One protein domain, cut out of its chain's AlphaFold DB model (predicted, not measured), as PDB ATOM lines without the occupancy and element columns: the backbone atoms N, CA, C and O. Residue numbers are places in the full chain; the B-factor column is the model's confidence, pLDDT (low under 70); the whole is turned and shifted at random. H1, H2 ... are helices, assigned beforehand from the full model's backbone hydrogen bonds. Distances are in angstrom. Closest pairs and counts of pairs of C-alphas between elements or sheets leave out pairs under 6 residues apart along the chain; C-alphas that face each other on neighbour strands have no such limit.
ATOM      1  N   LYS A 344     274.349 220.537 176.025       91.25
ATOM      2  CA  LYS A 344     275.250 219.375 175.977       91.25
ATOM      3  C   LYS A 344     274.642 218.206 175.205       91.25
ATOM      4  O   LYS A 344     275.327 217.596 174.394       91.25
ATOM      5  N   ASP A 345     273.355 217.934 175.418       89.19
ATOM      6  CA  ASP A 345     272.656 216.845 174.729       89.19
ATOM      7  C   ASP A 345     272.557 217.119 173.220       89.19
ATOM      8  O   ASP A 345     272.647 216.193 172.424       89.19
ATOM      9  N   ILE A 346     272.377 218.385 172.825       92.06
ATOM     10  CA  ILE A 346     272.306 218.792 171.414       92.06
ATOM     11  C   ILE A 346     273.671 218.644 170.736       92.06
ATOM     12  O   ILE A 346     273.732 218.178 169.603       92.06
ATOM     13  N   LEU A 347     274.752 219.023 171.421       91.69
ATOM     14  CA  LEU A 347     276.112 218.929 170.881       91.69
ATOM     15  C   LEU A 347     276.628 217.487 170.811       91.69
ATOM     16  O   LEU A 347     277.412 217.158 169.926       91.69
ATOM     17  N   GLU A 348     276.208 216.625 171.740       90.00
ATOM     18  CA  GLU A 348     276.605 215.214 171.765       90.00
ATOM     19  C   GLU A 348     275.768 214.328 170.823       90.00
ATOM     20  O   GLU A 348     276.169 213.190 170.572       90.00
ATOM     21  N   ALA A 349     274.625 214.810 170.322       90.81
ATOM     22  CA  ALA A 349     273.712 214.075 169.445       90.81
ATOM     23  C   ALA A 349     273.989 214.287 167.955       90.81
ATOM     24  O   ALA A 349     274.392 215.365 167.523       90.81
ATOM     25  N   ASP A 350     273.674 213.274 167.145       91.81
ATOM     26  CA  ASP A 350     273.717 213.421 165.688       91.81
ATOM     27  C   ASP A 350     272.416 214.024 165.148       91.81
ATOM     28  O   ASP A 350     271.333 213.862 165.719       91.81
ATOM     29  N   GLU A 351     272.494 214.638 163.966       90.75
ATOM     30  CA  GLU A 351     271.339 215.221 163.271       90.75
ATOM     31  C   GLU A 351     270.200 214.204 163.065       90.75
ATOM     32  O   GLU A 351     269.018 214.544 163.158       90.75
ATOM     33  N   THR A 352     270.533 212.933 162.820       92.25
ATOM     34  CA  THR A 352     269.547 211.861 162.628       92.25
ATOM     35  C   THR A 352     268.774 211.557 163.910       92.25
ATOM     36  O   THR A 352     267.558 211.373 163.851       92.25
ATOM     37  N   GLU A 353     269.449 211.543 165.057       90.88
ATOM     38  CA  GLU A 353     268.865 211.300 166.378       90.88
ATOM     39  C   GLU A 353     268.033 212.506 166.825       90.88
ATOM     40  O   GLU A 353     266.891 212.356 167.271       90.88
ATOM     41  N   LEU A 354     268.546 213.719 166.606       90.94
ATOM     42  CA  LEU A 354     267.816 214.947 166.902       90.94
ATOM     43  C   LEU A 354     266.518 215.040 166.085       90.94
ATOM     44  O   LEU A 354     265.463 215.361 166.636       90.94
ATOM     45  N   ASN A 355     266.555 214.671 164.800       92.44
ATOM     46  CA  ASN A 355     265.379 214.656 163.924       92.44
ATOM     47  C   ASN A 355     264.356 213.563 164.310       92.44
ATOM     48  O   ASN A 355     263.158 213.718 164.054       92.44
ATOM     49  N   GLN A 356     264.791 212.467 164.949       89.94
ATOM     50  CA  GLN A 356     263.878 211.470 165.531       89.94
ATOM     51  C   GLN A 356     263.140 212.025 166.757       89.94
ATOM     52  O   GLN A 356     261.944 211.761 166.921       89.94
ATOM     53  N   TYR A 357     263.820 212.816 167.594       89.81
ATOM     54  CA  TYR A 357     263.218 213.443 168.770       89.81
ATOM     55  C   TYR A 357     262.283 214.606 168.386       89.81
ATOM     56  O   TYR A 357     261.078 214.577 168.681       89.81
ATOM     57  N   VAL A 358     262.798 215.596 167.649       91.06
ATOM     58  CA  VAL A 358     262.024 216.706 167.075       91.06
ATOM     59  C   VAL A 358     262.255 216.757 165.575       91.06
ATOM     60  O   VAL A 358     263.317 217.142 165.100       91.06
ATOM     61  N   SER A 359     261.221 216.416 164.807       90.38
ATOM     62  CA  SER A 359     261.347 216.431 163.355       90.38
ATOM     63  C   SER A 359     261.449 217.846 162.793       90.38
ATOM     64  O   SER A 359     260.728 218.744 163.232       90.38
ATOM     65  N   LEU A 360     262.252 218.033 161.741       88.69
ATOM     66  CA  LEU A 360     262.447 219.337 161.077       88.69
ATOM     67  C   LEU A 360     261.130 220.011 160.649       88.69
ATOM     68  O   LEU A 360     261.003 221.231 160.670       88.69
ATOM     69  N   LYS A 361     260.097 219.223 160.326       89.00
ATOM     70  CA  LYS A 361     258.751 219.731 159.987       89.00
ATOM     71  C   LYS A 361     258.085 220.498 161.140       89.00
ATOM     72  O   LYS A 361     257.160 221.276 160.906       89.00
ATOM     73  N   LYS A 362     258.490 220.241 162.386       86.81
ATOM     74  CA  LYS A 362     258.008 220.944 163.584       86.81
ATOM     75  C   LYS A 362     258.720 222.277 163.817       86.81
ATOM     76  O   LYS A 362     258.135 223.127 164.470       86.81
ATOM     77  N   LEU A 363     259.896 222.471 163.216       84.25
ATOM     78  CA  LEU A 363     260.711 223.690 163.289       84.25
ATOM     79  C   LEU A 363     260.492 224.641 162.096       84.25
ATOM     80  O   LEU A 363     261.256 225.578 161.899       84.25
ATOM     81  N   ALA A 364     259.484 224.385 161.255       84.50
ATOM     82  CA  ALA A 364     259.237 225.192 160.064       84.50
ATOM     83  C   ALA A 364     258.843 226.647 160.431       84.50
ATOM     84  O   ALA A 364     257.957 226.815 161.269       84.50
ATOM     85  N   PRO A 365     259.401 227.684 159.763       81.69
ATOM     86  CA  PRO A 365     259.197 229.096 160.134       81.69
ATOM     87  C   PRO A 365     257.739 229.594 160.144       81.69
ATOM     88  O   PRO A 365     257.346 230.394 160.991       81.69
ATOM     89  N   TYR A 366     256.910 229.122 159.207       81.81
ATOM     90  CA  TYR A 366     255.527 229.590 159.026       81.81
ATOM     91  C   TYR A 366     254.498 228.579 159.528       81.81
ATOM     92  O   TYR A 366     253.551 228.215 158.828       81.81
ATOM     93  N   ARG A 367     254.695 228.075 160.747       85.00
ATOM     94  CA  ARG A 367     253.705 227.224 161.407       85.00
ATOM     95  C   ARG A 367     252.722 228.093 162.211       85.00
ATOM     96  O   ARG A 367     253.127 229.124 162.743       85.00
ATOM     97  N   PRO A 368     251.421 227.747 162.270       88.81
ATOM     98  CA  PRO A 368     250.485 228.504 163.092       88.81
ATOM     99  C   PRO A 368     250.778 228.274 164.585       88.81
ATOM    100  O   PRO A 368     251.053 227.126 164.970       88.81
ATOM    101  N   PRO A 369     250.659 229.318 165.426       85.44
ATOM    102  CA  PRO A 369     251.076 229.285 166.831       85.44
ATOM    103  C   PRO A 369     250.353 228.194 167.633       85.44
ATOM    104  O   PRO A 369     250.975 227.472 168.408       85.44
ATOM    105  N   GLU A 370     249.069 227.944 167.359       88.88
ATOM    106  CA  GLU A 370     248.312 226.878 168.028       88.88
ATOM    107  C   GLU A 370     248.918 225.479 167.834       88.88
ATOM    108  O   GLU A 370     248.869 224.630 168.729       88.88
ATOM    109  N   LYS A 371     249.473 225.199 166.646       88.50
ATOM    110  CA  LYS A 371     250.092 223.897 166.360       88.50
ATOM    111  C   LYS A 371     251.462 223.791 167.017       88.50
ATOM    112  O   LYS A 371     251.804 222.703 167.476       88.50
ATOM    113  N   GLU A 372     252.220 224.885 167.055       87.56
ATOM    114  CA  GLU A 372     253.505 224.959 167.759       87.56
ATOM    115  C   GLU A 372     253.309 224.671 169.251       87.56
ATOM    116  O   GLU A 372     253.976 223.800 169.803       87.56
ATOM    117  N   GLU A 373     252.313 225.291 169.889       87.56
ATOM    118  CA  GLU A 373     252.021 225.051 171.303       87.56
ATOM    119  C   GLU A 373     251.604 223.617 171.603       87.56
ATOM    120  O   GLU A 373     252.038 223.036 172.599       87.56
ATOM    121  N   ARG A 374     250.753 223.024 170.757       88.50
ATOM    122  CA  ARG A 374     250.347 221.622 170.923       88.50
ATOM    123  C   ARG A 374     251.550 220.693 170.809       88.50
ATOM    124  O   ARG A 374     251.639 219.734 171.571       88.50
ATOM    125  N   ASP A 375     252.469 220.968 169.891       88.38
ATOM    126  CA  ASP A 375     253.679 220.167 169.719       88.38
ATOM    127  C   ASP A 375     254.652 220.358 170.889       88.38
ATOM    128  O   ASP A 375     255.130 219.362 171.431       88.38
ATOM    129  N   LEU A 376     254.863 221.593 171.352       87.06
ATOM    130  CA  LEU A 376     255.661 221.888 172.545       87.06
ATOM    131  C   LEU A 376     255.089 221.194 173.785       87.06
ATOM    132  O   LEU A 376     255.822 220.501 174.489       87.06
ATOM    133  N   LYS A 377     253.772 221.284 174.015       88.31
ATOM    134  CA  LYS A 377     253.083 220.594 175.120       88.31
ATOM    135  C   LYS A 377     253.257 219.075 175.025       88.31
ATOM    136  O   LYS A 377     253.559 218.435 176.028       88.31
ATOM    137  N   LYS A 378     253.135 218.488 173.828       88.25
ATOM    138  CA  LYS A 378     253.344 217.044 173.608       88.25
ATOM    139  C   LYS A 378     254.786 216.610 173.859       88.25
ATOM    140  O   LYS A 378     255.003 215.538 174.417       88.25
ATOM    141  N   ILE A 379     255.766 217.402 173.437       87.19
ATOM    142  CA  ILE A 379     257.190 217.088 173.622       87.19
ATOM    143  C   ILE A 379     257.557 217.200 175.108       87.19
ATOM    144  O   ILE A 379     258.128 216.265 175.664       87.19
ATOM    145  N   MET A 380     257.118 218.271 175.774       84.06
ATOM    146  CA  MET A 380     257.351 218.505 177.205       84.06
ATOM    147  C   MET A 380     256.621 217.497 178.108       84.06
ATOM    148  O   MET A 380     257.136 217.117 179.161       84.06
ATOM    149  N   SER A 381     255.427 217.045 177.710       86.12
ATOM    150  CA  SER A 381     254.659 216.029 178.442       86.12
ATOM    151  C   SER A 381     255.302 214.641 178.346       86.12
ATOM    152  O   SER A 381     255.364 213.912 179.337       86.12
ATOM    153  N   ASN A 382     255.882 214.298 177.193       85.88
ATOM    154  CA  ASN A 382     256.524 213.005 176.946       85.88
ATOM    155  C   ASN A 382     257.954 212.928 177.514       85.88
ATOM    156  O   ASN A 382     258.907 212.597 176.806       85.88
ATOM    157  N   LYS A 383     258.105 213.158 178.824       85.56
ATOM    158  CA  LYS A 383     259.397 213.075 179.537       85.56
ATOM    159  C   LYS A 383     260.074 211.705 179.402       85.56
ATOM    160  O   LYS A 383     261.295 211.618 179.490       85.56
ATOM    161  N   GLN A 384     259.302 210.640 179.174       86.44
ATOM    162  CA  GLN A 384     259.833 209.297 178.919       86.44
ATOM    163  C   GLN A 384     260.675 209.248 177.642       86.44
ATOM    164  O   GLN A 384     261.802 208.771 177.695       86.44
ATOM    165  N   ARG A 385     260.204 209.849 176.542       87.12
ATOM    166  CA  ARG A 385     260.972 209.923 175.289       87.12
ATOM    167  C   ARG A 385     262.273 210.695 175.452       87.12
ATOM    168  O   ARG A 385     263.277 210.319 174.870       87.12
ATOM    169  N   LEU A 386     262.267 211.751 176.265       88.31
ATOM    170  CA  LEU A 386     263.486 212.497 176.580       88.31
ATOM    171  C   LEU A 386     264.479 211.635 177.374       88.31
ATOM    172  O   LEU A 386     265.673 211.659 177.102       88.31
ATOM    173  N   ARG A 387     263.994 210.849 178.345       88.94
ATOM    174  CA  ARG A 387     264.839 209.919 179.108       88.94
ATOM    175  C   ARG A 387     265.405 208.809 178.229       88.94
ATOM    176  O   ARG A 387     266.574 208.477 178.371       88.94
ATOM    177  N   GLU A 388     264.597 208.257 177.331       90.19
ATOM    178  CA  GLU A 388     265.030 207.259 176.351       90.19
ATOM    179  C   GLU A 388     266.080 207.834 175.402       90.19
ATOM    180  O   GLU A 388     267.115 207.209 175.208       90.19
ATOM    181  N   PHE A 389     265.863 209.050 174.896       89.50
ATOM    182  CA  PHE A 389     266.822 209.762 174.052       89.50
ATOM    183  C   PHE A 389     268.159 209.979 174.771       89.50
ATOM    184  O   PHE A 389     269.206 209.575 174.273       89.50
ATOM    185  N   LYS A 390     268.132 210.509 176.001       89.94
ATOM    186  CA  LYS A 390     269.344 210.686 176.822       89.94
ATOM    187  C   LYS A 390     270.039 209.361 177.129       89.94
ATOM    188  O   LYS A 390     271.264 209.300 177.173       89.94
ATOM    189  N   LYS A 391     269.270 208.287 177.335       90.50
ATOM    190  CA  LYS A 391     269.816 206.944 177.555       90.50
ATOM    191  C   LYS A 391     270.511 206.411 176.300       90.50
ATOM    192  O   LYS A 391     271.614 205.893 176.425       90.50
ATOM    193  N   GLN A 392     269.916 206.578 175.120       88.44
ATOM    194  CA  GLN A 392     270.541 206.210 173.844       88.44
ATOM    195  C   GLN A 392     271.842 206.991 173.620       88.44
ATOM    196  O   GLN A 392     272.862 206.388 173.290       88.44
ATOM    197  N   LEU A 393     271.841 208.296 173.915       89.00
ATOM    198  CA  LEU A 393     273.043 209.132 173.861       89.00
ATOM    199  C   LEU A 393     274.145 208.610 174.792       89.00
ATOM    200  O   LEU A 393     275.301 208.468 174.394       89.00
ATOM    201  N   ALA A 394     273.780 208.276 176.032       87.69
ATOM    202  CA  ALA A 394     274.708 207.760 177.031       87.69
ATOM    203  C   ALA A 394     275.261 206.373 176.658       87.69
ATOM    204  O   ALA A 394     276.451 206.113 176.845       87.69
ATOM    205  N   GLU A 395     274.429 205.483 176.113       87.81
ATOM    206  CA  GLU A 395     274.845 204.164 175.620       87.81
ATOM    207  C   GLU A 395     275.800 204.286 174.431       87.81
ATOM    208  O   GLU A 395     276.838 203.621 174.402       87.81
ATOM    209  N   ARG A 396     275.510 205.196 173.497       85.94
ATOM    210  CA  ARG A 396     276.388 205.506 172.369       85.94
ATOM    211  C   ARG A 396     277.722 206.078 172.824       85.94
ATOM    212  O   ARG A 396     278.766 205.595 172.397       85.94
ATOM    213  N   LYS A 397     277.706 207.051 173.738       83.56
ATOM    214  CA  LYS A 397     278.916 207.633 174.336       83.56
ATOM    215  C   LYS A 397     279.759 206.573 175.043       83.56
ATOM    216  O   LYS A 397     280.978 206.553 174.899       83.56
ATOM    217  N   LYS A 398     279.113 205.637 175.747       81.31
ATOM    218  CA  LYS A 398     279.782 204.486 176.368       81.31
ATOM    219  C   LYS A 398     280.381 203.533 175.327       81.31
ATOM    220  O   LYS A 398     281.483 203.041 175.542       81.31
ATOM    221  N   GLY A 399     279.700 203.303 174.205       75.50
ATOM    222  CA  GLY A 399     280.216 202.513 173.081       75.50
ATOM    223  C   GLY A 399     281.395 203.176 172.362       75.50
ATOM    224  O   GLY A 399     282.374 202.502 172.050       75.50
ATOM    225  N   HIS A 400     281.349 204.497 172.169       66.75
ATOM    226  CA  HIS A 400     282.417 205.273 171.536       66.75
ATOM    227  C   HIS A 400     283.678 205.326 172.415       66.75
ATOM    228  O   HIS A 400     284.771 205.010 171.949       66.75
ATOM    229  N   ASN A 401     283.519 205.589 173.718       61.03
ATOM    230  CA  ASN A 401     284.630 205.570 174.677       61.03
ATOM    231  C   ASN A 401     285.153 204.146 174.955       61.03
ATOM    232  O   ASN A 401     286.341 203.960 175.206       61.03
ATOM    233  N   GLY A 402     284.293 203.124 174.880       55.78
ATOM    234  CA  GLY A 402     284.686 201.717 175.015       55.78
ATOM    235  C   GLY A 402     285.501 201.192 173.828       55.78
ATOM    236  O   GLY A 402     286.388 200.364 174.021       55.78
TER     237      GLY A 402
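This is residues 344 to 402 of the 439 residues of the protein "Kri1_C domain-containing protein" of Allomyces macrogynus (strain ATCC 38327) (UniProt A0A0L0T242). The two long helices H4 and H3 meet near their ends, through a single residue, as a wide-open V. The short helices H1 and H2 sit on H4's side of the opening, H1 off to one side of the V's plane, and the unnamed residues 358 to 368 run from H2 across the mouth to the far end of H3. The printed part has 59 residues with four named helices, H1 to H4 in that order, and no named strand; the class is all helix. It is loose, with a radius of gyration of the C-alphas of 13.5 A, and spans 45 by 21 by 16 A.

H4, residues 383 to 402, is the longest helix at 28.1 A, from C-alpha 383 at (259.397, 213.075, 179.537) to C-alpha 402 at (284.686, 201.717, 175.015). H3, residues 369 to 381, covers 18.0 A. H2, residues 351 to 357, measures 10.0 A. H1, residues 344 to 348, measures 6.1 A and begins with C-alpha 344 at (275.250, 219.375, 175.977).

H4 and H2 only just touch, with 3 pairs of C-alphas within 8 A, the closest being those of Phe 389 and Tyr 357 at 7.4 A; H4 takes part with residues 385 to 389 alone. Their lines stand at a shallow tilt of 31 degrees, opposite ways. H4 and H1 also only just touch, with 3 such pairs, the closest those of Lys 390 and Asp 345 at 7.3 A; here H4 takes part with residues 390 to 393 alone. H1 and H2 are close but not clearly touching, with the C-alphas of Ile 346 and Leu 354 7.4 A apart. H3 and H4 meet only through their link. H3 is apart from H1 and from H2. In H1, H2, H3 and H4 every O i to N i+4 pair is within hydrogen-bond range.

The two C-alphas farthest apart, those of Pro 368 and Gly 402, are 45.0 A apart. The printed part has no cut. The link from H2 to H3, 11 residues, is long; those from H1 to H2 and from H3 to H4 are tight. Residues 365 to 370, of which 369 and 370 belong to H3, stand free. The mean pLDDT of the printed part is 86.6, and residues 400 to 402 are under 70.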